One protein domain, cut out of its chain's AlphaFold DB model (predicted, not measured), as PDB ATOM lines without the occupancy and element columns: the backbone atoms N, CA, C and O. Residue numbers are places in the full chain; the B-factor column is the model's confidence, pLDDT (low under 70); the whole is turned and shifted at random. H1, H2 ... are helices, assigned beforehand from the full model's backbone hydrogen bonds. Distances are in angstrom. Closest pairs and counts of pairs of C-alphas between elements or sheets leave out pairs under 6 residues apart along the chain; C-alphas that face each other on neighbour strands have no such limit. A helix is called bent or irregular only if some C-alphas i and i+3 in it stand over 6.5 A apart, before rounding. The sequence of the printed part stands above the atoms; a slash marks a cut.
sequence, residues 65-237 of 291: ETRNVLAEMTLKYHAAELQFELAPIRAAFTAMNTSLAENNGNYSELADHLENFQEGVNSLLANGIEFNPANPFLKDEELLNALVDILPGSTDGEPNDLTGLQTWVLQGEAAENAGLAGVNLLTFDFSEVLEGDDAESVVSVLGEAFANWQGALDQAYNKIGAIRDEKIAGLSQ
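This is residues 65 to 237 of the 291 residues of an uncharacterized protein of Pseudovibrio sp. JE062 (UniProt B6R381). Two long helices, H1a and H7, run side by side in opposite ways; H1 then bends, and its second arm H1b makes a hairpin with H2 on one side of H7. H4 packs on another side of H7, where long loops follow. The printed part has 173 residues with seven named helices, H1 to H7 in order, and no named strand: all helix. It is only just compact, close to loose, with a radius of gyration of the C-alphas of 18.6 A, and only just a rod, 66 by 33 by 29 A.

H1, residues 65 to 102, assigned as one helix by its hydrogen bonds, is bent: C-alphas 85 and 88 are 7.1 A apart, and arms H1a, residues 65 to 85, and H1b, residues 88 to 102, stand at a steep tilt of 53 degrees. H1b touches H2, residues 107 to 126, in a hairpin at a shallow 7 degrees; the closest C-alphas, of Ala 92 and Phe 117, are 6.3 A apart. H3, residues 136 to 139, only just touches H1a, with 3 pairs of C-alphas within 8 A, the closest those of Phe 137 and His 78, 7.3 A. The hub is H7, residues 199 to 235. Its residues 221 to 235 touch H1a at a shallow 13 degrees, opposite ways, closest at the C-alphas of Ile 232 and Glu 72, 5.8 A. Its residues 203 to 218 touch H1b at a steep 40 degrees, closest at the C-alphas of Gln 214 and Phe 93, 6.1 A. H4, residues 141 to 148, touches its residues 216 to 224, closest at the C-alphas of Ala 146 and Ala 220, 5.6 A. H5, residues 173 to 177, only just touches H7, with 3 pairs within 8 A, the closest C-alphas those of Ala 175 and Val 205, 5.7 A. H6, residues 191 to 195, touches H2, closest at the C-alphas of Ser 191 and Ala 111, 5.4 A. Every O i to N i+4 pair is within hydrogen-bond range in H1a, H1b, H2, H4, H5, H6 and H7; H3 is too short for one.

H1a begins at C-alpha 65 (35.493, -5.329, 4.633) and is 30.7 A long, H1b 21.0 A, H2 28.0 A. H7, 54.0 A, ends at C-alpha 235 (27.361, -9.510, 0.386).

The C-alphas farthest apart, of Glu 65 and Asp 197, are 66.4 A apart. The printed part has no cut; the links H4 to H5 and H5 to H6 are long. Mean pLDDT of the printed part is 86.1; 15 residues are under 70, among them 153 to 159.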
ATOM      1  N   GLU A  65      34.687  -4.663   5.655       70.56
ATOM      2  CA  GLU A  65      35.493  -5.329   4.633       70.56
ATOM      3  C   GLU A  65      36.019  -6.696   5.101       70.56
ATOM      4  O   GLU A  65      35.880  -7.690   4.392       70.56
ATOM      5  N   THR A  66      36.547  -6.795   6.327       70.94
ATOM      6  CA  THR A  66      37.017  -8.081   6.875       70.94
ATOM      7  C   THR A  66      35.856  -9.050   7.134       70.94
ATOM      8  O   THR A  66      36.006 -10.252   6.919       70.94
ATOM      9  N   ARG A  67      34.680  -8.549   7.539       74.06
ATOM     10  CA  ARG A  67      33.464  -9.368   7.689       74.06
ATOM     11  C   ARG A  67      32.969  -9.919   6.353       74.06
ATOM     12  O   ARG A  67      32.646 -11.103   6.286       74.06
ATOM     13  N   ASN A  68      32.966  -9.106   5.300       74.50
ATOM     14  CA  ASN A  68      32.535  -9.532   3.969       74.50
ATOM     15  C   ASN A  68      33.487 -10.571   3.368       74.50
ATOM     16  O   ASN A  68      33.023 -11.584   2.850       74.50
ATOM     17  N   VAL A  69      34.803 -10.383   3.521       77.75
ATOM     18  CA  VAL A  69      35.801 -11.380   3.098       77.75
ATOM     19  C   VAL A  69      35.604 -12.704   3.838       77.75
ATOM     20  O   VAL A  69      35.606 -13.764   3.213       77.75
ATOM     21  N   LEU A  70      35.392 -12.663   5.158       79.50
ATOM     22  CA  LEU A  70      35.148 -13.875   5.939       79.50
ATOM     23  C   LEU A  70      33.857 -14.580   5.498       79.50
ATOM     24  O   LEU A  70      33.872 -15.788   5.281       79.50
ATOM     25  N   ALA A  71      32.768 -13.832   5.307       82.94
ATOM     26  CA  ALA A  71      31.495 -14.375   4.840       82.94
ATOM     27  C   ALA A  71      31.612 -15.006   3.441       82.94
ATOM     28  O   ALA A  71      31.106 -16.106   3.218       82.94
ATOM     29  N   GLU A  72      32.333 -14.366   2.516       86.31
ATOM     30  CA  GLU A  72      32.610 -14.917   1.188       86.31
ATOM     31  C   GLU A  72      33.403 -16.232   1.278       86.31
ATOM     32  O   GLU A  72      33.051 -17.220   0.628       86.31
ATOM     33  N   MET A  73      34.452 -16.277   2.106       84.44
ATOM     34  CA  MET A  73      35.241 -17.496   2.321       84.44
ATOM     35  C   MET A  73      34.400 -18.623   2.924       84.44
ATOM     36  O   MET A  73      34.506 -19.765   2.475       84.44
ATOM     37  N   THR A  74      33.534 -18.318   3.892       86.50
ATOM     38  CA  THR A  74      32.612 -19.291   4.491       86.50
ATOM     39  C   THR A  74      31.632 -19.848   3.456       86.50
ATOM     40  O   THR A  74      31.431 -21.060   3.398       86.50
ATOM     41  N   LEU A  75      31.067 -19.007   2.582       89.12
ATOM     42  CA  LEU A  75      30.187 -19.462   1.499       89.12
ATOM     43  C   LEU A  75      30.916 -20.368   0.500       89.12
ATOM     44  O   LEU A  75      30.373 -21.395   0.095       89.12
ATOM     45  N   LYS A  76      32.155 -20.023   0.125       89.44
ATOM     46  CA  LYS A  76      32.993 -20.868  -0.743       89.44
ATOM     47  C   LYS A  76      33.302 -22.214  -0.095       89.44
ATOM     48  O   LYS A  76      33.249 -23.224  -0.786       89.44
ATOM     49  N   TYR A  77      33.593 -22.225   1.204       90.88
ATOM     50  CA  TYR A  77      33.836 -23.453   1.957       90.88
ATOM     51  C   TYR A  77      32.601 -24.362   1.974       90.88
ATOM     52  O   TYR A  77      32.713 -25.526   1.609       90.88
ATOM     53  N   HIS A  78      31.420 -23.833   2.300       90.44
ATOM     54  CA  HIS A  78      30.183 -24.623   2.307       90.44
ATOM     55  C   HIS A  78      29.803 -25.162   0.926       90.44
ATOM     56  O   HIS A  78      29.344 -26.295   0.812       90.44
ATOM     57  N   ALA A  79      30.015 -24.379  -0.132       91.62
ATOM     58  CA  ALA A  79      29.825 -24.866  -1.493       91.62
ATOM     59  C   ALA A  79      30.820 -25.991  -1.831       91.62
ATOM     60  O   ALA A  79      30.430 -27.013  -2.392       91.62
ATOM     61  N   ALA A  80      32.095 -25.814  -1.470       90.06
ATOM     62  CA  ALA A  80      33.142 -26.799  -1.717       90.06
ATOM     63  C   ALA A  80      32.922 -28.101  -0.935       90.06
ATOM     64  O   ALA A  80      33.197 -29.159  -1.476       90.06
ATOM     65  N   GLU A  81      32.401 -28.030   0.290       89.81
ATOM     66  CA  GLU A  81      32.014 -29.191   1.102       89.81
ATOM     67  C   GLU A  81      31.017 -30.078   0.340       89.81
ATOM     68  O   GLU A  81      31.318 -31.233   0.063       89.81
ATOM     69  N   LEU A  82      29.894 -29.519  -0.129       88.88
ATOM     70  CA  LEU A  82      28.905 -30.286  -0.904       88.88
ATOM     71  C   LEU A  82      29.478 -30.826  -2.221       88.88
ATOM     72  O   LEU A  82      29.204 -31.957  -2.619       88.88
ATOM     73  N   GLN A  83      30.286 -30.020  -2.910       90.69
ATOM     74  CA  GLN A  83      30.933 -30.428  -4.156       90.69
ATOM     75  C   GLN A  83      31.997 -31.509  -3.943       90.69
ATOM     76  O   GLN A  83      32.243 -32.285  -4.862       90.69
ATOM     77  N   PHE A  84      32.641 -31.556  -2.781       89.00
ATOM     78  CA  PHE A  84      33.618 -32.582  -2.443       89.00
ATOM     79  C   PHE A  84      32.926 -33.918  -2.187       89.00
ATOM     80  O   PHE A  84      33.340 -34.920  -2.763       89.00
ATOM     81  N   GLU A  85      31.825 -33.913  -1.434       86.38
ATOM     82  CA  GLU A  85      31.034 -35.120  -1.157       86.38
ATOM     83  C   GLU A  85      30.455 -35.757  -2.434       86.38
ATOM     84  O   GLU A  85      30.433 -36.976  -2.588       86.38
ATOM     85  N   LEU A  86      30.053 -34.941  -3.413       87.38
ATOM     86  CA  LEU A  86      29.530 -35.435  -4.692       87.38
ATOM     87  C   LEU A  86      30.620 -35.850  -5.701       87.38
ATOM     88  O   LEU A  86      30.314 -36.501  -6.706       87.38
ATOM     89  N   ALA A  87      31.882 -35.465  -5.480       88.88
ATOM     90  CA  ALA A  87      32.938 -35.590  -6.492       88.88
ATOM     91  C   ALA A  87      33.270 -37.036  -6.862       88.88
ATOM     92  O   ALA A  87      33.416 -37.302  -8.058       88.88
ATOM     93  N   PRO A  88      33.354 -37.978  -5.905       88.69
ATOM     94  CA  PRO A  88      33.625 -39.373  -6.221       88.69
ATOM     95  C   PRO A  88      32.549 -39.989  -7.120       88.69
ATOM     96  O   PRO A  88      32.885 -40.613  -8.124       88.69
ATOM     97  N   ILE A  89      31.266 -39.743  -6.822       89.00
ATOM     98  CA  ILE A  89      30.159 -40.222  -7.660       89.00
ATOM     99  C   ILE A  89      30.258 -39.606  -9.052       89.00
ATOM    100  O   ILE A  89      30.259 -40.320 -10.052       89.00
ATOM    101  N   ARG A  90      30.409 -38.284  -9.143       90.12
ATOM    102  CA  ARG A  90      30.524 -37.606 -10.437       90.12
ATOM    103  C   ARG A  90      31.689 -38.130 -11.278       90.12
ATOM    104  O   ARG A  90      31.541 -38.297 -12.489       90.12
ATOM    105  N   ALA A  91      32.829 -38.410 -10.651       90.94
ATOM    106  CA  ALA A  91      33.980 -39.004 -11.319       90.94
ATOM    107  C   ALA A  91      33.671 -40.420 -11.830       90.94
ATOM    108  O   ALA A  91      33.990 -40.716 -12.980       90.94
ATOM    109  N   ALA A  92      33.000 -41.253 -11.030       91.75
ATOM    110  CA  ALA A  92      32.589 -42.596 -11.434       91.75
ATOM    111  C   ALA A  92      31.645 -42.565 -12.650       91.75
ATOM    112  O   ALA A  92      31.889 -43.259 -13.635       91.75
ATOM    113  N   PHE A  93      30.626 -41.698 -12.636       92.25
ATOM    114  CA  PHE A  93      29.709 -41.528 -13.771       92.25
ATOM    115  C   PHE A  93      30.424 -41.009 -15.027       92.25
ATOM    116  O   PHE A  93      30.175 -41.498 -16.125       92.25
ATOM    117  N   THR A  94      31.351 -40.059 -14.871       91.69
ATOM    118  CA  THR A  94      32.147 -39.531 -15.994       91.69
ATOM    119  C   THR A  94      33.033 -40.614 -16.612       91.69
ATOM    120  O   THR A  94      33.120 -40.721 -17.838       91.69
ATOM    121  N   ALA A  95      33.682 -41.430 -15.776       92.62
ATOM    122  CA  ALA A  95      34.506 -42.544 -16.228       92.62
ATOM    123  C   ALA A  95      33.656 -43.576 -16.978       92.62
ATOM    124  O   ALA A  95      34.004 -43.953 -18.091       92.62
ATOM    125  N   MET A  96      32.497 -43.944 -16.428       94.56
ATOM    126  CA  MET A  96      31.612 -44.921 -17.057       94.56
ATOM    127  C   MET A  96      31.027 -44.423 -18.385       94.56
ATOM    128  O   MET A  96      30.994 -45.173 -19.358       94.56
ATOM    129  N   ASN A  97      30.640 -43.145 -18.476       92.88
ATOM    130  CA  ASN A  97      30.213 -42.543 -19.743       92.88
ATOM    131  C   ASN A  97      31.330 -42.535 -20.790       92.88
ATOM    132  O   ASN A  97      31.070 -42.777 -21.968       92.88
ATOM    133  N   THR A  98      32.577 -42.306 -20.370       91.12
ATOM    134  CA  THR A  98      33.741 -42.443 -21.258       91.12
ATOM    135  C   THR A  98      33.875 -43.882 -21.748       91.12
ATOM    136  O   THR A  98      33.944 -44.101 -22.954       91.12
ATOM    137  N   SER A  99      33.807 -44.865 -20.845       92.38
ATOM    138  CA  SER A  99      33.868 -46.286 -21.204       92.38
ATOM    139  C   SER A  99      32.749 -46.698 -22.165       92.38
ATOM    140  O   SER A  99      33.008 -47.443 -23.102       92.38
ATOM    141  N   LEU A 100      31.523 -46.191 -21.989       91.81
ATOM    142  CA  LEU A 100      30.402 -46.441 -22.905       91.81
ATOM    143  C   LEU A 100      30.632 -45.820 -24.288       91.81
ATOM    144  O   LEU A 100      30.351 -46.460 -25.297       91.81
ATOM    145  N   ALA A 101      31.159 -44.595 -24.344       87.50
ATOM    146  CA  ALA A 101      31.428 -43.896 -25.600       87.50
ATOM    147  C   ALA A 101      32.608 -44.498 -26.383       87.50
ATOM    148  O   ALA A 101      32.613 -44.480 -27.613       87.50
ATOM    149  N   GLU A 102      33.612 -45.018 -25.677       88.00
ATOM    150  CA  GLU A 102      34.813 -45.626 -26.258       88.00
ATOM    151  C   GLU A 102      34.666 -47.136 -26.495       88.00
ATOM    152  O   GLU A 102      35.558 -47.759 -27.083       88.00
ATOM    153  N   ASN A 103      33.540 -47.731 -26.088       80.31
ATOM    154  CA  ASN A 103      33.266 -49.145 -26.288       80.31
ATOM    155  C   ASN A 103      33.059 -49.458 -27.781       80.31
ATOM    156  O   ASN A 103      31.955 -49.407 -28.319       80.31
ATOM    157  N   ASN A 104      34.143 -49.828 -28.459       80.69
ATOM    158  CA  ASN A 104      34.171 -50.199 -29.876       80.69
ATOM    159  C   ASN A 104      33.655 -51.637 -30.121       80.69
ATOM    160  O   ASN A 104      34.269 -52.400 -30.870       80.69
ATOM    161  N   GLY A 105      32.559 -52.025 -29.460       83.12
ATOM    162  CA  GLY A 105      32.009 -53.386 -29.485       83.12
ATOM    163  C   GLY A 105      32.764 -54.391 -28.608       83.12
ATOM    164  O   GLY A 105      32.577 -55.597 -28.760       83.12
ATOM    165  N   ASN A 106      33.624 -53.920 -27.699       88.44
ATOM    166  CA  ASN A 106      34.266 -54.751 -26.685       88.44
ATOM    167  C   ASN A 106      33.383 -54.844 -25.427       88.44
ATOM    168  O   ASN A 106      33.666 -54.250 -24.388       88.44
ATOM    169  N   TYR A 107      32.281 -55.585 -25.534       91.19
ATOM    170  CA  TYR A 107      31.279 -55.674 -24.468       91.19
ATOM    171  C   TYR A 107      31.771 -56.391 -23.206       91.19
ATOM    172  O   TYR A 107      31.322 -56.058 -22.115       91.19
ATOM    173  N   SER A 108      32.736 -57.307 -23.335       87.56
ATOM    174  CA  SER A 108      33.354 -57.978 -22.184       87.56
ATOM    175  C   SER A 108      34.132 -56.988 -21.311       87.56
ATOM    176  O   SER A 108      33.927 -56.950 -20.105       87.56
ATOM    177  N   GLU A 109      34.941 -56.113 -21.913       90.50
ATOM    178  CA  GLU A 109      35.638 -55.054 -21.167       90.50
ATOM    179  C   GLU A 109      34.656 -54.027 -20.577       90.50
ATOM    180  O   GLU A 109      34.885 -53.478 -19.500       90.50
ATOM    181  N   LEU A 110      33.528 -53.770 -21.252       92.94
ATOM    182  CA  LEU A 110      32.481 -52.921 -20.688       92.94
ATOM    183  C   LEU A 110      31.826 -53.552 -19.450       92.94
ATOM    184  O   LEU A 110      31.529 -52.822 -18.504       92.94
ATOM    185  N   ALA A 111      31.610 -54.869 -19.443       91.94
ATOM    186  CA  ALA A 111      31.096 -55.578 -18.275       91.94
ATOM    187  C   ALA A 111      32.049 -55.425 -17.077       91.94
ATOM    188  O   ALA A 111      31.598 -55.046 -15.998       91.94
ATOM    189  N   ASP A 112      33.362 -55.572 -17.293       92.38
ATOM    190  CA  ASP A 112      34.374 -55.326 -16.256       92.38
ATOM    191  C   ASP A 112      34.323 -53.871 -15.748       92.38
ATOM    192  O   ASP A 112      34.430 -53.602 -14.549       92.38
ATOM    193  N   HIS A 113      34.154 -52.888 -16.641       93.75
ATOM    194  CA  HIS A 113      34.013 -51.483 -16.240       93.75
ATOM    195  C   HIS A 113      32.741 -51.220 -15.425       93.75
ATOM    196  O   HIS A 113      32.793 -50.444 -14.468       93.75
ATOM    197  N   LEU A 114      31.623 -51.868 -15.768       94.44
ATOM    198  CA  LEU A 114      30.383 -51.786 -14.995       94.44
ATOM    199  C   LEU A 114      30.549 -52.398 -13.607       94.44
ATOM    200  O   LEU A 114      30.139 -51.765 -12.640       94.44
ATOM    201  N   GLU A 115      31.185 -53.564 -13.490       93.25
ATOM    202  CA  GLU A 115      31.445 -54.200 -12.194       93.25
ATOM    203  C   GLU A 115      32.300 -53.288 -11.301       93.25
ATOM    204  O   GLU A 115      31.939 -53.005 -10.158       93.25
ATOM    205  N   ASN A 116      33.380 -52.719 -11.849       93.19
ATOM    206  CA  ASN A 116      34.223 -51.764 -11.127       93.19
ATOM    207  C   ASN A 116      33.453 -50.495 -10.718       93.19
ATOM    208  O   ASN A 116      33.658 -49.961  -9.624       93.19
ATOM    209  N   PHE A 117      32.567 -49.994 -11.586       94.31
ATOM    210  CA  PHE A 117      31.688 -48.875 -11.261       94.31
ATOM    211  C   PHE A 117      30.742 -49.239 -10.106       94.31
ATOM    212  O   PHE A 117      30.650 -48.483  -9.138       94.31
ATOM    213  N   GLN A 118      30.079 -50.395 -10.179       92.62
ATOM    214  CA  GLN A 118      29.154 -50.883  -9.157       92.62
ATOM    215  C   GLN A 118      29.866 -51.062  -7.814       92.62
ATOM    216  O   GLN A 118      29.386 -50.554  -6.804       92.62
ATOM    217  N   GLU A 119      31.027 -51.720  -7.786       90.56
ATOM    218  CA  GLU A 119      31.822 -51.908  -6.567       90.56
ATOM    219  C   GLU A 119      32.248 -50.560  -5.967       90.56
ATOM    220  O   GLU A 119      32.050 -50.309  -4.775       90.56
ATOM    221  N   GLY A 120      32.780 -49.661  -6.801       89.56
ATOM    222  CA  GLY A 120      33.228 -48.340  -6.373       89.56
ATOM    223  C   GLY A 120      32.093 -47.500  -5.788       89.56
ATOM    224  O   GLY A 120      32.232 -46.939  -4.701       89.56
ATOM    225  N   VAL A 121      30.949 -47.444  -6.471       89.19
ATOM    226  CA  VAL A 121      29.787 -46.670  -6.018       89.19
ATOM    227  C   VAL A 121      29.137 -47.297  -4.786       89.19
ATOM    228  O   VAL A 121      28.840 -46.572  -3.839       89.19
ATOM    229  N   ASN A 122      28.990 -48.622  -4.729       86.50
ATOM    230  CA  ASN A 122      28.479 -49.303  -3.539       86.50
ATOM    231  C   ASN A 122      29.378 -49.058  -2.321       86.50
ATOM    232  O   ASN A 122      28.874 -48.823  -1.225       86.50
ATOM    233  N   SER A 123      30.701 -49.042  -2.506       85.12
ATOM    234  CA  SER A 123      31.653 -48.694  -1.446       85.12
ATOM    235  C   SER A 123      31.493 -47.243  -0.979       85.12
ATOM    236  O   SER A 123      31.478 -46.976   0.224       85.12
ATOM    237  N   LEU A 124      31.312 -46.293  -1.904       84.50
ATOM    238  CA  LEU A 124      31.045 -44.890  -1.563       84.50
ATOM    239  C   LEU A 124      29.744 -44.739  -0.766       84.50
ATOM    240  O   LEU A 124      29.738 -44.091   0.276       84.50
ATOM    241  N   LEU A 125      28.663 -45.374  -1.221       81.06
ATOM    242  CA  LEU A 125      27.368 -45.310  -0.548       81.06
ATOM    243  C   LEU A 125      27.375 -46.020   0.811       81.06
ATOM    244  O   LEU A 125      26.772 -45.519   1.756       81.06
ATOM    245  N   ALA A 126      28.082 -47.146   0.944       76.94
ATOM    246  CA  ALA A 126      28.211 -47.866   2.211       76.94
ATOM    247  C   ALA A 126      28.977 -47.064   3.274       76.94
ATOM    248  O   ALA A 126      28.692 -47.192   4.464       76.94
ATOM    249  N   ASN A 127      29.931 -46.227   2.853       70.44
ATOM    250  CA  ASN A 127      30.619 -45.284   3.737       70.44
ATOM    251  C   ASN A 127      29.778 -44.033   4.053       70.44
ATOM    252  O   ASN A 127      30.145 -43.286   4.955       70.44
ATOM    253  N   GLY A 128      28.652 -43.848   3.356       63.91
ATOM    254  CA  GLY A 128      27.744 -42.718   3.494       63.91
ATOM    255  C   GLY A 128      28.243 -41.474   2.759       63.91
ATOM    256  O   GLY A 128      29.352 -41.001   2.987       63.91
ATOM    257  N   ILE A 129      27.388 -40.896   1.911       71.06
ATOM    258  CA  ILE A 129      27.535 -39.489   1.515       71.06
ATOM    259  C   ILE A 129      26.911 -38.665   2.629       71.06
ATOM    260  O   ILE A 129      25.698 -38.451   2.675       71.06
ATOM    261  N   GLU A 130      27.745 -38.255   3.575       69.44
ATOM    262  CA  GLU A 130      27.306 -37.493   4.734       69.44
ATOM    263  C   GLU A 130      27.398 -35.999   4.439       69.44
ATOM    264  O   GLU A 130      28.378 -35.324   4.754       69.44
ATOM    265  N   PHE A 131      26.332 -35.442   3.864       78.19
ATOM    266  CA  PHE A 131      26.212 -33.992   3.837       78.19
ATOM    267  C   PHE A 131      26.073 -33.458   5.259       78.19
ATOM    268  O   PHE A 131      25.194 -33.868   6.018       78.19
ATOM    269  N   ASN A 132      26.899 -32.474   5.601       78.12
ATOM    270  CA  ASN A 132      26.773 -31.753   6.855       78.12
ATOM    271  C   ASN A 132      25.394 -31.071   6.942       78.12
ATOM    272  O   ASN A 132      25.148 -30.106   6.212       78.12
ATOM    273  N   PRO A 133      24.501 -31.488   7.861       78.88
ATOM    274  CA  PRO A 133      23.141 -30.951   7.939       78.88
ATOM    275  C   PRO A 133      23.107 -29.473   8.358       78.88
ATOM    276  O   PRO A 133      22.094 -28.798   8.188       78.88
ATOM    277  N   ALA A 134      24.208 -28.950   8.910       81.62
ATOM    278  CA  ALA A 134      24.348 -27.534   9.227       81.62
ATOM    279  C   ALA A 134      24.744 -26.680   8.011       81.62
ATOM    280  O   ALA A 134      24.743 -25.449   8.116       81.62
ATOM    281  N   ASN A 135      25.077 -27.290   6.867       85.38
ATOM    282  CA  ASN A 135      25.458 -26.557   5.672       85.38
ATOM    283  C   ASN A 135      24.271 -25.698   5.179       85.38
ATOM    284  O   ASN A 135      23.198 -26.225   4.871       85.38
ATOM    285  N   PRO A 136      24.427 -24.363   5.090       85.06
ATOM    286  CA  PRO A 136      23.316 -23.456   4.808       85.06
ATOM    287  C   PRO A 136      22.745 -23.593   3.392       85.06
ATOM    288  O   PRO A 136      21.666 -23.058   3.139       85.06
ATOM    289  N   PHE A 137      23.442 -24.274   2.479       88.44
ATOM    290  CA  PHE A 137      22.975 -24.525   1.116       88.44
ATOM    291  C   PHE A 137      21.885 -25.599   1.086       88.44
ATOM    292  O   PHE A 137      20.996 -25.516   0.253       88.44
ATOM    293  N   LEU A 138      21.870 -26.537   2.041       84.38
ATOM    294  CA  LEU A 138      20.839 -27.582   2.133       84.38
ATOM    295  C   LEU A 138      19.452 -27.046   2.531       84.38
ATOM    296  O   LEU A 138      18.478 -27.790   2.538       84.38
ATOM    297  N   LYS A 139      19.353 -25.757   2.882       86.56
ATOM    298  CA  LYS A 139      18.074 -25.064   3.101       86.56
ATOM    299  C   LYS A 139      17.406 -24.631   1.797       86.56
ATOM    300  O   LYS A 139      16.262 -24.190   1.834       86.56
ATOM    301  N   ASP A 140      18.134 -24.678   0.688       89.62
ATOM    302  CA  ASP A 140      17.587 -24.417  -0.633       89.62
ATOM    303  C   ASP A 140      16.806 -25.651  -1.101       89.62
ATOM    304  O   ASP A 140      17.380 -26.724  -1.294       89.62
ATOM    305  N   GLU A 141      15.485 -25.508  -1.231       87.44
ATOM    306  CA  GLU A 141      14.596 -26.616  -1.598       87.44
ATOM    307  C   GLU A 141      14.904 -27.158  -2.997       87.44
ATOM    308  O   GLU A 141      14.792 -28.359  -3.225       87.44
ATOM    309  N   GLU A 142      15.327 -26.307  -3.935       89.06
ATOM    310  CA  GLU A 142      15.645 -26.761  -5.286       89.06
ATOM    311  C   GLU A 142      16.933 -27.580  -5.326       89.06
ATOM    312  O   GLU A 142      17.009 -28.566  -6.061       89.06
ATOM    313  N   LEU A 143      17.949 -27.177  -4.560       89.31
ATOM    314  CA  LEU A 143      19.165 -27.966  -4.403       89.31
ATOM    315  C   LEU A 143      18.866 -29.276  -3.681       89.31
ATOM    316  O   LEU A 143      19.328 -30.320  -4.130       89.31
ATOM    317  N   LEU A 144      18.092 -29.236  -2.595       85.19
ATOM    318  CA  LEU A 144      17.731 -30.442  -1.855       85.19
ATOM    319  C   LEU A 144      16.997 -31.433  -2.762       85.19
ATOM    320  O   LEU A 144      17.409 -32.585  -2.836       85.19
ATOM    321  N   ASN A 145      15.989 -30.983  -3.511       83.50
ATOM    322  CA  ASN A 145      15.279 -31.833  -4.466       83.50
ATOM    323  C   ASN A 145      16.234 -32.404  -5.523       83.50
ATOM    324  O   ASN A 145      16.242 -33.608  -5.739       83.50
ATOM    325  N   ALA A 146      17.120 -31.583  -6.099       87.62
ATOM    326  CA  ALA A 146      18.096 -32.061  -7.082       87.62
ATOM    327  C   ALA A 146      19.060 -33.129  -6.522       87.62
ATOM    328  O   ALA A 146      19.475 -34.023  -7.257       87.62
ATOM    329  N   LEU A 147      19.429 -33.046  -5.239       86.56
ATOM    330  CA  LEU A 147      20.275 -34.042  -4.570       86.56
ATOM    331  C   LEU A 147      19.504 -35.320  -4.218       86.56
ATOM    332  O   LEU A 147      20.034 -36.421  -4.340       86.56
ATOM    333  N   VAL A 148      18.256 -35.185  -3.779       81.31
ATOM    334  CA  VAL A 148      17.410 -36.315  -3.375       81.31
ATOM    335  C   VAL A 148      16.895 -37.093  -4.591       81.31
ATOM    336  O   VAL A 148      16.749 -38.309  -4.522       81.31
ATOM    337  N   ASP A 149      16.696 -36.426  -5.728       80.62
ATOM    338  CA  ASP A 149      16.278 -37.057  -6.987       80.62
ATOM    339  C   ASP A 149      17.376 -37.919  -7.627       80.62
ATOM    340  O   ASP A 149      17.103 -38.673  -8.562       80.62
ATOM    341  N   ILE A 150      18.621 -37.810  -7.153       82.88
ATOM    342  CA  ILE A 150      19.763 -38.506  -7.749       82.88
ATOM    343  C   ILE A 150      20.480 -39.473  -6.825       82.88
ATOM    344  O   ILE A 150      21.126 -40.399  -7.313       82.88
ATOM    345  N   LEU A 151      20.380 -39.267  -5.514       81.69
ATOM    346  CA  LEU A 151      20.970 -40.154  -4.526       81.69
ATOM    347  C   LEU A 151      19.913 -41.131  -4.002       81.69
ATOM    348  O   LEU A 151      18.826 -40.698  -3.601       81.69
ATOM    349  N   PRO A 152      20.223 -42.436  -3.963       72.12
ATOM    350  CA  PRO A 152      19.292 -43.412  -3.423       72.12
ATOM    351  C   PRO A 152      19.102 -43.224  -1.918       72.12
ATOM    352  O   PRO A 152      19.985 -42.719  -1.222       72.12
ATOM    353  N   GLY A 153      17.950 -43.671  -1.405       64.81
ATOM    354  CA  GLY A 153      17.725 -43.750   0.044       64.81
ATOM    355  C   GLY A 153      18.618 -44.797   0.724       64.81
ATOM    356  O   GLY A 153      18.892 -44.696   1.919       64.81
ATOM    357  N   SER A 154      19.095 -45.778  -0.044       63.50
ATOM    358  CA  SER A 154      19.857 -46.939   0.413       63.50
ATOM    359  C   SER A 154      20.893 -47.395  -0.630       63.50
ATOM    360  O   SER A 154      20.885 -46.982  -1.786       63.50
ATOM    361  N   THR A 155      21.793 -48.301  -0.251       62.03
ATOM    362  CA  THR A 155      22.812 -48.856  -1.164       62.03
ATOM    363  C   THR A 155      22.247 -49.779  -2.245       62.03
ATOM    364  O   THR A 155      22.926 -50.059  -3.223       62.03
ATOM    365  N   ASP A 156      21.026 -50.285  -2.086       63.50
ATOM    366  CA  ASP A 156      20.367 -51.204  -3.019       63.50
ATOM    367  C   ASP A 156      19.365 -50.499  -3.942       63.50
ATOM    368  O   ASP A 156      18.520 -51.156  -4.547       63.50
ATOM    369  N   GLY A 157      19.476 -49.170  -4.069       64.00
ATOM    370  CA  GLY A 157      18.624 -48.323  -4.910       64.00
ATOM    371  C   GLY A 157      17.135 -48.432  -4.587       64.00
ATOM    372  O   GLY A 157      16.296 -48.306  -5.485       64.00
ATOM    373  N   GLU A 158      16.799 -48.668  -3.313       69.94
ATOM    374  CA  GLU A 158      15.422 -48.526  -2.852       69.94
ATOM    375  C   GLU A 158      14.925 -47.097  -3.106       69.94
ATOM    376  O   GLU A 158      15.727 -46.153  -3.199       69.94
ATOM    377  N   PRO A 159      13.593 -46.928  -3.238       66.75
ATOM    378  CA  PRO A 159      12.999 -45.611  -3.334       66.75
ATOM    379  C   PRO A 159      13.560 -44.698  -2.252       66.75
ATOM    380  O   PRO A 159      13.581 -45.060  -1.078       66.75
ATOM    381  N   ASN A 160      14.003 -43.510  -2.642       70.31
ATOM    382  CA  ASN A 160      14.417 -42.525  -1.665       70.31
ATOM    383  C   ASN A 160      13.215 -42.191  -0.762       70.31
ATOM    384  O   ASN A 160      12.169 -41.785  -1.267       70.31
ATOM    385  N   ASP A 161      13.353 -42.348   0.557       67.88
ATOM    386  CA  ASP A 161      12.259 -42.153   1.524       67.88
ATOM    387  C   ASP A 161      11.596 -40.765   1.436       67.88
ATOM    388  O   ASP A 161      10.442 -40.594   1.836       67.88
ATOM    389  N   LEU A 162      12.314 -39.761   0.918       65.50
ATOM    390  CA  LEU A 162      11.832 -38.387   0.799       65.50
ATOM    391  C   LEU A 162      11.051 -38.130  -0.497       65.50
ATOM    392  O   LEU A 162      10.090 -37.360  -0.470       65.50
ATOM    393  N   THR A 163      11.427 -38.753  -1.619       64.19
ATOM    394  CA  THR A 163      10.796 -38.510  -2.937       64.19
ATOM    395  C   THR A 163       9.970 -39.684  -3.450       64.19
ATOM    396  O   THR A 163       9.144 -39.512  -4.347       64.19
ATOM    397  N   GLY A 164      10.161 -40.882  -2.899       67.25
ATOM    398  CA  GLY A 164       9.577 -42.126  -3.396       67.25
ATOM    399  C   GLY A 164      10.113 -42.555  -4.766       67.25
ATOM    400  O   GLY A 164       9.539 -43.452  -5.386       67.25
ATOM    401  N   LEU A 165      11.184 -41.922  -5.258       71.62
ATOM    402  CA  LEU A 165      11.790 -42.220  -6.553       71.62
ATOM    403  C   LEU A 165      12.867 -43.293  -6.412       71.62
ATOM    404  O   LEU A 165      13.730 -43.208  -5.541       71.62
ATOM    405  N   GLN A 166      12.831 -44.285  -7.303       72.69
ATOM    406  CA  GLN A 166      13.922 -45.244  -7.464       72.69
ATOM    407  C   GLN A 166      15.024 -44.616  -8.317       72.69
ATOM    408  O   GLN A 166      14.855 -44.419  -9.523       72.69
ATOM    409  N   THR A 167      16.148 -44.292  -7.693       81.38
ATOM    410  CA  THR A 167      17.323 -43.739  -8.371       81.38
ATOM    411  C   THR A 167      18.199 -44.858  -8.921       81.38
ATOM    412  O   THR A 167      18.320 -45.920  -8.315       81.38
ATOM    413  N   TRP A 168      18.831 -44.606 -10.065       88.31
ATOM    414  CA  TRP A 168      19.722 -45.552 -10.759       88.31
ATOM    415  C   TRP A 168      19.066 -46.877 -11.170       88.31
ATOM    416  O   TRP A 168      19.726 -47.888 -11.403       88.31
ATOM    417  N   VAL A 169      17.743 -46.848 -11.316       90.31
ATOM    418  CA  VAL A 169      16.961 -47.908 -11.942       90.31
ATOM    419  C   VAL A 169      16.757 -47.567 -13.413       90.31
ATOM    420  O   VAL A 169      16.396 -46.438 -13.752       90.31
ATOM    421  N   LEU A 170      16.991 -48.540 -14.291       92.62
ATOM    422  CA  LEU A 170      16.769 -48.411 -15.725       92.62
ATOM    423  C   LEU A 170      15.273 -48.255 -16.001       92.62
ATOM    424  O   LEU A 170      14.448 -49.051 -15.551       92.62
ATOM    425  N   GLN A 171      14.912 -47.202 -16.726       90.25
ATOM    426  CA  GLN A 171      13.529 -46.838 -17.024       90.25
ATOM    427  C   GLN A 171      13.431 -46.243 -18.432       90.25
ATOM    428  O   GLN A 171      14.443 -45.932 -19.058       90.25
ATOM    429  N   GLY A 172      12.200 -46.064 -18.912       88.94
ATOM    430  CA  GLY A 172      11.912 -45.475 -20.217       88.94
ATOM    431  C   GLY A 172      11.753 -46.507 -21.332       88.94
ATOM    432  O   GLY A 172      11.990 -47.700 -21.152       88.94
ATOM    433  N   GLU A 173      11.344 -46.022 -22.502       91.69
ATOM    434  CA  GLU A 173      10.959 -46.854 -23.648       91.69
ATOM    435  C   GLU A 173      12.106 -47.758 -24.133       91.69
ATOM    436  O   GLU A 173      11.883 -48.925 -24.449       91.69
ATOM    437  N   ALA A 174      13.348 -47.262 -24.145       90.31
ATOM    438  CA  ALA A 174      14.510 -48.060 -24.532       90.31
ATOM    439  C   ALA A 174      14.746 -49.234 -23.565       90.31
ATOM    440  O   ALA A 174      14.949 -50.367 -24.004       90.31
ATOM    441  N   ALA A 175      14.655 -48.985 -22.255       93.62
ATOM    442  CA  ALA A 175      14.786 -50.025 -21.240       93.62
ATOM    443  C   ALA A 175      13.622 -51.027 -21.298       93.62
ATOM    444  O   ALA A 175      13.845 -52.227 -21.155       93.62
ATOM    445  N   GLU A 176      12.391 -50.568 -21.545       93.81
ATOM    446  CA  GLU A 176      11.224 -51.442 -21.728       93.81
ATOM    447  C   GLU A 176      11.399 -52.369 -22.935       93.81
ATOM    448  O   GLU A 176      11.202 -53.579 -22.818       93.81
ATOM    449  N   ASN A 177      11.836 -51.823 -24.071       91.38
ATOM    450  CA  ASN A 177      12.070 -52.587 -25.297       91.38
ATOM    451  C   ASN A 177      13.209 -53.605 -25.152       91.38
ATOM    452  O   ASN A 177      13.135 -54.684 -25.735       91.38
ATOM    453  N   ALA A 178      14.232 -53.284 -24.356       91.06
ATOM    454  CA  ALA A 178      15.339 -54.186 -24.042       91.06
ATOM    455  C   ALA A 178      15.024 -55.177 -22.901       91.06
ATOM    456  O   ALA A 178      15.876 -55.987 -22.549       91.06
ATOM    457  N   GLY A 179      13.837 -55.110 -22.283       92.06
ATOM    458  CA  GLY A 179      13.482 -55.954 -21.135       92.06
ATOM    459  C   GLY A 179      14.253 -55.630 -19.846       92.06
ATOM    460  O   GLY A 179      14.290 -56.452 -18.936       92.06
ATOM    461  N   LEU A 180      14.852 -54.440 -19.764       94.25
ATOM    462  CA  LEU A 180      15.658 -53.959 -18.639       94.25
ATOM    463  C   LEU A 180      14.923 -52.938 -17.757       94.25
ATOM    464  O   LEU A 180      15.488 -52.439 -16.790       94.25
ATOM    465  N   ALA A 181      13.674 -52.590 -18.068       93.00
ATOM    466  CA  ALA A 181      12.908 -51.665 -17.236       93.00
ATOM    467  C   ALA A 181      12.743 -52.203 -15.802       93.00
ATOM    468  O   ALA A 181      12.320 -53.339 -15.591       93.00
ATOM    469  N   GLY A 182      13.064 -51.372 -14.810       89.31
ATOM    470  CA  GLY A 182      13.052 -51.742 -13.394       89.31
ATOM    471  C   GLY A 182      14.339 -52.412 -12.901       89.31
ATOM    472  O   GLY A 182      14.452 -52.692 -11.710       89.31
ATOM    473  N   VAL A 183      15.319 -52.654 -13.777       91.62
ATOM    474  CA  VAL A 183      16.620 -53.205 -13.387       91.62
ATOM    475  C   VAL A 183      17.433 -52.146 -12.651       91.62
ATOM    476  O   VAL A 183      17.635 -51.042 -13.155       91.62
ATOM    477  N   ASN A 184      17.922 -52.486 -11.461       90.25
ATOM    478  CA  ASN A 184      18.795 -51.613 -10.691       90.25
ATOM    479  C   ASN A 184      20.249 -51.750 -11.157       90.25
ATOM    480  O   ASN A 184      20.818 -52.842 -11.132       90.25
ATOM    481  N   LEU A 185      20.851 -50.621 -11.527       91.25
ATOM    482  CA  LEU A 185      22.229 -50.550 -11.990       91.25
ATOM    483  C   LEU A 185      23.240 -51.088 -10.975       91.25
ATOM    484  O   LEU A 185      24.233 -51.658 -11.394       91.25
ATOM    485  N   LEU A 186      23.039 -50.896  -9.670       89.12
ATOM    486  CA  LEU A 186      24.035 -51.233  -8.646       89.12
ATOM    487  C   LEU A 186      24.089 -52.715  -8.282       89.12
ATOM    488  O   LEU A 186      25.065 -53.149  -7.671       89.12
ATOM    489  N   THR A 187      23.029 -53.465  -8.583       87.88
ATOM    490  CA  THR A 187      22.851 -54.840  -8.093       87.88
ATOM    491  C   THR A 187      22.682 -55.864  -9.204       87.88
ATOM    492  O   THR A 187      22.812 -57.061  -8.949       87.88
ATOM    493  N   PHE A 188      22.385 -55.423 -10.426       91.69
ATOM    494  CA  PHE A 188      22.220 -56.315 -11.561       91.69
ATOM    495  C   PHE A 188      23.563 -56.708 -12.177       91.69
ATOM    496  O   PHE A 188      24.415 -55.859 -12.433       91.69
ATOM    497  N   ASP A 189      23.727 -57.997 -12.458       92.31
ATOM    498  CA  ASP A 189      24.888 -58.525 -13.167       92.31
ATOM    499  C   ASP A 189      24.678 -58.387 -14.682       92.31
ATOM    500  O   ASP A 189      23.832 -59.059 -15.274       92.31
ATOM    501  N   PHE A 190      25.443 -57.488 -15.307       93.06
ATOM    502  CA  PHE A 190      25.358 -57.222 -16.744       93.06
ATOM    503  C   PHE A 190      26.221 -58.164 -17.601       93.06
ATOM    504  O   PHE A 190      26.154 -58.069 -18.827       93.06
ATOM    505  N   SER A 191      27.011 -59.065 -17.005       90.81
ATOM    506  CA  SER A 191      27.957 -59.916 -17.742       90.81
ATOM    507  C   SER A 191      27.261 -60.774 -18.804       90.81
ATOM    508  O   SER A 191      27.610 -60.707 -19.982       90.81
ATOM    509  N   GLU A 192      26.204 -61.496 -18.426       89.75
ATOM    510  CA  GLU A 192      25.475 -62.388 -19.338       89.75
ATOM    511  C   GLU A 192      24.793 -61.618 -20.481       89.75
ATOM    512  O   GLU A 192      24.842 -62.033 -21.640       89.75
ATOM    513  N   VAL A 193      24.181 -60.468 -20.183       91.69
ATOM    514  CA  VAL A 193      23.447 -59.679 -21.187       91.69
ATOM    515  C   VAL A 193      24.373 -58.922 -22.143       91.69
ATOM    516  O   VAL A 193      23.984 -58.659 -23.279       91.69
ATOM    517  N   LEU A 194      25.595 -58.597 -21.717       90.88
ATOM    518  CA  LEU A 194      26.614 -57.970 -22.562       90.88
ATOM    519  C   LEU A 194      27.405 -58.981 -23.405       90.88
ATOM    520  O   LEU A 194      27.998 -58.596 -24.409       90.88
ATOM    521  N   GLU A 195      27.392 -60.266 -23.050       88.19
ATOM    522  CA  GLU A 195      27.932 -61.343 -23.891       88.19
ATOM    523  C   GLU A 195      26.923 -61.868 -24.931       88.19
ATOM    524  O   GLU A 195      27.311 -62.549 -25.884       88.19
ATOM    525  N   GLY A 196      25.635 -61.565 -24.752       85.81
ATOM    526  CA  GLY A 196      24.544 -62.040 -25.601       85.81
ATOM    527  C   GLY A 196      24.344 -61.262 -26.908       85.81
ATOM    528  O   GLY A 196      24.923 -60.203 -27.145       85.81
ATOM    529  N   ASP A 197      23.443 -61.777 -27.752       85.31
ATOM    530  CA  ASP A 197      23.095 -61.178 -29.052       85.31
ATOM    531  C   ASP A 197      22.476 -59.766 -28.925       85.31
ATOM    532  O   ASP A 197      22.525 -58.981 -29.873       85.31
ATOM    533  N   ASP A 198      21.936 -59.420 -27.751       87.62
ATOM    534  CA  ASP A 198      21.269 -58.142 -27.473       87.62
ATOM    535  C   ASP A 198      22.207 -57.064 -26.889       87.62
ATOM    536  O   ASP A 198      21.753 -55.965 -26.556       87.62
ATOM    537  N   ALA A 199      23.515 -57.333 -26.789       90.81
ATOM    538  CA  ALA A 199      24.484 -56.455 -26.126       90.81
ATOM    539  C   ALA A 199      24.462 -55.006 -26.642       90.81
ATOM    540  O   ALA A 199      24.526 -54.066 -25.854       90.81
ATOM    541  N   GLU A 200      24.300 -54.791 -27.950       90.81
ATOM    542  CA  GLU A 200      24.224 -53.442 -28.532       90.81
ATOM    543  C   GLU A 200      23.007 -52.652 -28.010       90.81
ATOM    544  O   GLU A 200      23.117 -51.465 -27.693       90.81
ATOM    545  N   SER A 201      21.860 -53.321 -27.838       92.31
ATOM    546  CA  SER A 201      20.659 -52.714 -27.253       92.31
ATOM    547  C   SER A 201      20.872 -52.384 -25.776       92.31
ATOM    548  O   SER A 201      20.487 -51.306 -25.322       92.31
ATOM    549  N   VAL A 202      21.523 -53.279 -25.027       93.75
ATOM    550  CA  VAL A 202      21.870 -53.060 -23.614       93.75
ATOM    551  C   VAL A 202      22.791 -51.848 -23.467       93.75
ATOM    552  O   VAL A 202      22.527 -50.969 -22.649       93.75
ATOM    553  N   VAL A 203      23.834 -51.746 -24.297       93.62
ATOM    554  CA  VAL A 203      24.763 -50.606 -24.291       93.62
ATOM    555  C   VAL A 203      24.048 -49.299 -24.615       93.62
ATOM    556  O   VAL A 203      24.316 -48.292 -23.962       93.62
ATOM    557  N   SER A 204      23.106 -49.300 -25.561       92.56
ATOM    558  CA  SER A 204      22.300 -48.113 -25.860       92.56
ATOM    559  C   SER A 204      21.466 -47.664 -24.654       92.56
ATOM    560  O   SER A 204      21.417 -46.470 -24.361       92.56
ATOM    561  N   VAL A 205      20.832 -48.604 -23.943       95.56
ATOM    562  CA  VAL A 205      20.042 -48.312 -22.732       95.56
ATOM    563  C   VAL A 205      20.928 -47.747 -21.625       95.56
ATOM    564  O   VAL A 205      20.582 -46.737 -21.011       95.56
ATOM    565  N   LEU A 206      22.091 -48.360 -21.393       95.19
ATOM    566  CA  LEU A 206      23.062 -47.873 -20.415       95.19
ATOM    567  C   LEU A 206      23.568 -46.476 -20.787       95.19
ATOM    568  O   LEU A 206      23.610 -45.601 -19.928       95.19
ATOM    569  N   GLY A 207      23.889 -46.233 -22.059       93.75
ATOM    570  CA  GLY A 207      24.321 -44.925 -22.551       93.75
ATOM    571  C   GLY A 207      23.308 -43.817 -22.265       93.75
ATOM    572  O   GLY A 207      23.675 -42.762 -21.748       93.75
ATOM    573  N   GLU A 208      22.025 -44.061 -22.541       92.88
ATOM    574  CA  GLU A 208      20.959 -43.101 -22.233       92.88
ATOM    575  C   GLU A 208      20.831 -42.861 -20.722       92.88
ATOM    576  O   GLU A 208      20.774 -41.714 -20.268       92.88
ATOM    577  N   ALA A 209      20.838 -43.933 -19.929       93.50
ATOM    578  CA  ALA A 209      20.695 -43.844 -18.483       93.50
ATOM    579  C   ALA A 209      21.863 -43.081 -17.831       93.50
ATOM    580  O   ALA A 209      21.638 -42.125 -17.085       93.50
ATOM    581  N   PHE A 210      23.110 -43.427 -18.167       93.50
ATOM    582  CA  PHE A 210      24.301 -42.752 -17.648       93.50
ATOM    583  C   PHE A 210      24.407 -41.295 -18.102       93.50
ATOM    584  O   PHE A 210      24.859 -40.455 -17.319       93.50
ATOM    585  N   ALA A 211      23.964 -40.956 -19.316       91.50
ATOM    586  CA  ALA A 211      23.894 -39.565 -19.758       91.50
ATOM    587  C   ALA A 211      22.883 -38.759 -18.925       91.50
ATOM    588  O   ALA A 211      23.192 -37.651 -18.479       91.50
ATOM    589  N   ASN A 212      21.704 -39.328 -18.661       90.75
ATOM    590  CA  ASN A 212      20.666 -38.686 -17.855       90.75
ATOM    591  C   ASN A 212      21.114 -38.488 -16.400       90.75
ATOM    592  O   ASN A 212      20.999 -37.384 -15.862       90.75
ATOM    593  N   TRP A 213      21.680 -39.523 -15.775       91.50
ATOM    594  CA  TRP A 213      22.185 -39.437 -14.406       91.50
ATOM    595  C   TRP A 213      23.374 -38.479 -14.291       91.50
ATOM    596  O   TRP A 213      23.389 -37.637 -13.395       91.50
ATOM    597  N   GLN A 214      24.332 -38.501 -15.223       91.81
ATOM    598  CA  GLN A 214      25.405 -37.504 -15.214       91.81
ATOM    599  C   GLN A 214      24.853 -36.079 -15.379       91.81
ATOM    600  O   GLN A 214      25.283 -35.171 -14.666       91.81
ATOM    601  N   GLY A 215      23.876 -35.877 -16.267       91.62
ATOM    602  CA  GLY A 215      23.234 -34.579 -16.459       91.62
ATOM    603  C   GLY A 215      22.580 -34.051 -15.181       91.62
ATOM    604  O   GLY A 215      22.733 -32.874 -14.854       91.62
ATOM    605  N   ALA A 216      21.903 -34.913 -14.425       90.38
ATOM    606  CA  ALA A 216      21.303 -34.544 -13.149       90.38
ATOM    607  C   ALA A 216      22.367 -34.258 -12.058       90.38
ATOM    608  O   ALA A 216      22.226 -33.285 -11.314       90.38
ATOM    609  N   LEU A 217      23.489 -35.000 -12.026       91.25
ATOM    610  CA  LEU A 217      24.622 -34.707 -11.129       91.25
ATOM    611  C   LEU A 217      25.216 -33.330 -11.444       91.25
ATOM    612  O   LEU A 217      25.421 -32.512 -10.546       91.25
ATOM    613  N   ASP A 218      25.465 -33.048 -12.722       91.31
ATOM    614  CA  ASP A 218      26.004 -31.764 -13.168       91.31
ATOM    615  C   ASP A 218      25.038 -30.606 -12.853       91.31
ATOM    616  O   ASP A 218      25.478 -29.517 -12.473       91.31
ATOM    617  N   GLN A 219      23.719 -30.822 -12.936       90.88
ATOM    618  CA  GLN A 219      22.723 -29.833 -12.509       90.88
ATOM    619  C   GLN A 219      22.819 -29.521 -11.012       90.88
ATOM    620  O   GLN A 219      22.832 -28.342 -10.650       90.88
ATOM    621  N   ALA A 220      22.946 -30.535 -10.150       91.25
ATOM    622  CA  ALA A 220      23.144 -30.326  -8.716       91.25
ATOM    623  C   ALA A 220      24.438 -29.535  -8.437       91.25
ATOM    624  O   ALA A 220      24.420 -28.542  -7.706       91.25
ATOM    625  N   TYR A 221      25.542 -29.886  -9.104       92.31
ATOM    626  CA  TYR A 221      26.811 -29.148  -9.022       92.31
ATOM    627  C   TYR A 221      26.686 -27.676  -9.410       92.31
ATOM    628  O   TYR A 221      27.202 -26.792  -8.714       92.31
ATOM    629  N   ASN A 222      26.006 -27.415 -10.524       91.94
ATOM    630  CA  ASN A 222      25.794 -26.067 -11.029       91.94
ATOM    631  C   ASN A 222      24.895 -25.259 -10.089       91.94
ATOM    632  O   ASN A 222      25.187 -24.088  -9.849       91.94
ATOM    633  N   LYS A 223      23.862 -25.875  -9.496       94.00
ATOM    634  CA  LYS A 223      23.020 -25.237  -8.472       94.00
ATOM    635  C   LYS A 223      23.828 -24.831  -7.241       94.00
ATOM    636  O   LYS A 223      23.691 -23.696  -6.793       94.00
ATOM    637  N   ILE A 224      24.734 -25.683  -6.749       93.50
ATOM    638  CA  ILE A 224      25.635 -25.317  -5.638       93.50
ATOM    639  C   ILE A 224      26.455 -24.066  -5.998       93.50
ATOM    640  O   ILE A 224      26.561 -23.135  -5.199       93.50
ATOM    641  N   GLY A 225      27.005 -24.013  -7.215       92.56
ATOM    642  CA  GLY A 225      27.743 -22.846  -7.709       92.56
ATOM    643  C   GLY A 225      26.877 -21.586  -7.810       92.56
ATOM    644  O   GLY A 225      27.285 -20.528  -7.336       92.56
ATOM    645  N   ALA A 226      25.670 -21.707  -8.360       93.94
ATOM    646  CA  ALA A 226      24.740 -20.593  -8.525       93.94
ATOM    647  C   ALA A 226      24.308 -19.998  -7.176       93.94
ATOM    648  O   ALA A 226      24.403 -18.788  -6.989       93.94
ATOM    649  N   ILE A 227      23.933 -20.843  -6.209       93.31
ATOM    650  CA  ILE A 227      23.548 -20.413  -4.855       93.31
ATOM    651  C   ILE A 227      24.714 -19.699  -4.164       93.31
ATOM    652  O   ILE A 227      24.525 -18.691  -3.480       93.31
ATOM    653  N   ARG A 228      25.943 -20.205  -4.340       94.44
ATOM    654  CA  ARG A 228      27.149 -19.567  -3.800       94.44
ATOM    655  C   ARG A 228      27.313 -18.172  -4.388       94.44
ATOM    656  O   ARG A 228      27.496 -17.220  -3.636       94.44
ATOM    657  N   ASP A 229      27.262 -18.066  -5.709       92.62
ATOM    658  CA  ASP A 229      27.516 -16.815  -6.420       92.62
ATOM    659  C   ASP A 229      26.429 -15.774  -6.124       92.62
ATOM    660  O   ASP A 229      26.748 -14.606  -5.905       92.62
ATOM    661  N   GLU A 230      25.170 -16.196  -5.999       91.94
ATOM    662  CA  GLU A 230      24.060 -15.346  -5.561       91.94
ATOM    663  C   GLU A 230      24.272 -14.819  -4.133       91.94
ATOM    664  O   GLU A 230      24.200 -13.610  -3.897       91.94
ATOM    665  N   LYS A 231      24.602 -15.698  -3.176       89.50
ATOM    666  CA  LYS A 231      24.857 -15.290  -1.785       89.50
ATOM    667  C   LYS A 231      26.066 -14.354  -1.678       89.50
ATOM    668  O   LYS A 231      26.011 -13.399  -0.907       89.50
ATOM    669  N   ILE A 232      27.129 -14.582  -2.456       87.62
ATOM    670  CA  ILE A 232      28.306 -13.695  -2.511       87.62
ATOM    671  C   ILE A 232      27.942 -12.337  -3.124       87.62
ATOM    672  O   ILE A 232      28.338 -11.299  -2.592       87.62
ATOM    673  N   ALA A 233      27.158 -12.316  -4.204       87.31
ATOM    674  CA  ALA A 233      26.680 -11.071  -4.798       87.31
ATOM    675  C   ALA A 233      25.847 -10.255  -3.793       87.31
ATOM    676  O   ALA A 233      26.000  -9.034  -3.723       87.31
ATOM    677  N   GLY A 234      25.047 -10.926  -2.957       84.62
ATOM    678  CA  GLY A 234      24.302 -10.312  -1.856       84.62
ATOM    679  C   GLY A 234      25.180  -9.651  -0.783       84.62
ATOM    680  O   GLY A 234      24.772  -8.642  -0.219       84.62
ATOM    681  N   LEU A 235      26.404 -10.142  -0.543       79.88
ATOM    682  CA  LEU A 235      27.361  -9.510   0.386       79.88
ATOM    683  C   LEU A 235      27.928  -8.184  -0.146       79.88
ATOM    684  O   LEU A 235      28.401  -7.356   0.627       79.88
ATOM    685  N   SER A 236      27.915  -8.000  -1.468       66.81
ATOM    686  CA  SER A 236      28.446  -6.806  -2.139       66.81
ATOM    687  C   SER A 236      27.400  -5.703  -2.314       66.81
ATOM    688  O   SER A 236      27.745  -4.586  -2.706       66.81
ATOM    689  N   GLN A 237      26.124  -5.998  -2.056       58.44
ATOM    690  CA  GLN A 237      25.080  -4.985  -2.085       58.44
ATOM    691  C   GLN A 237      25.146  -4.174  -0.786       58.44
ATOM    692  O   GLN A 237      25.128  -4.769   0.294       58.44
TER     693      GLN A 237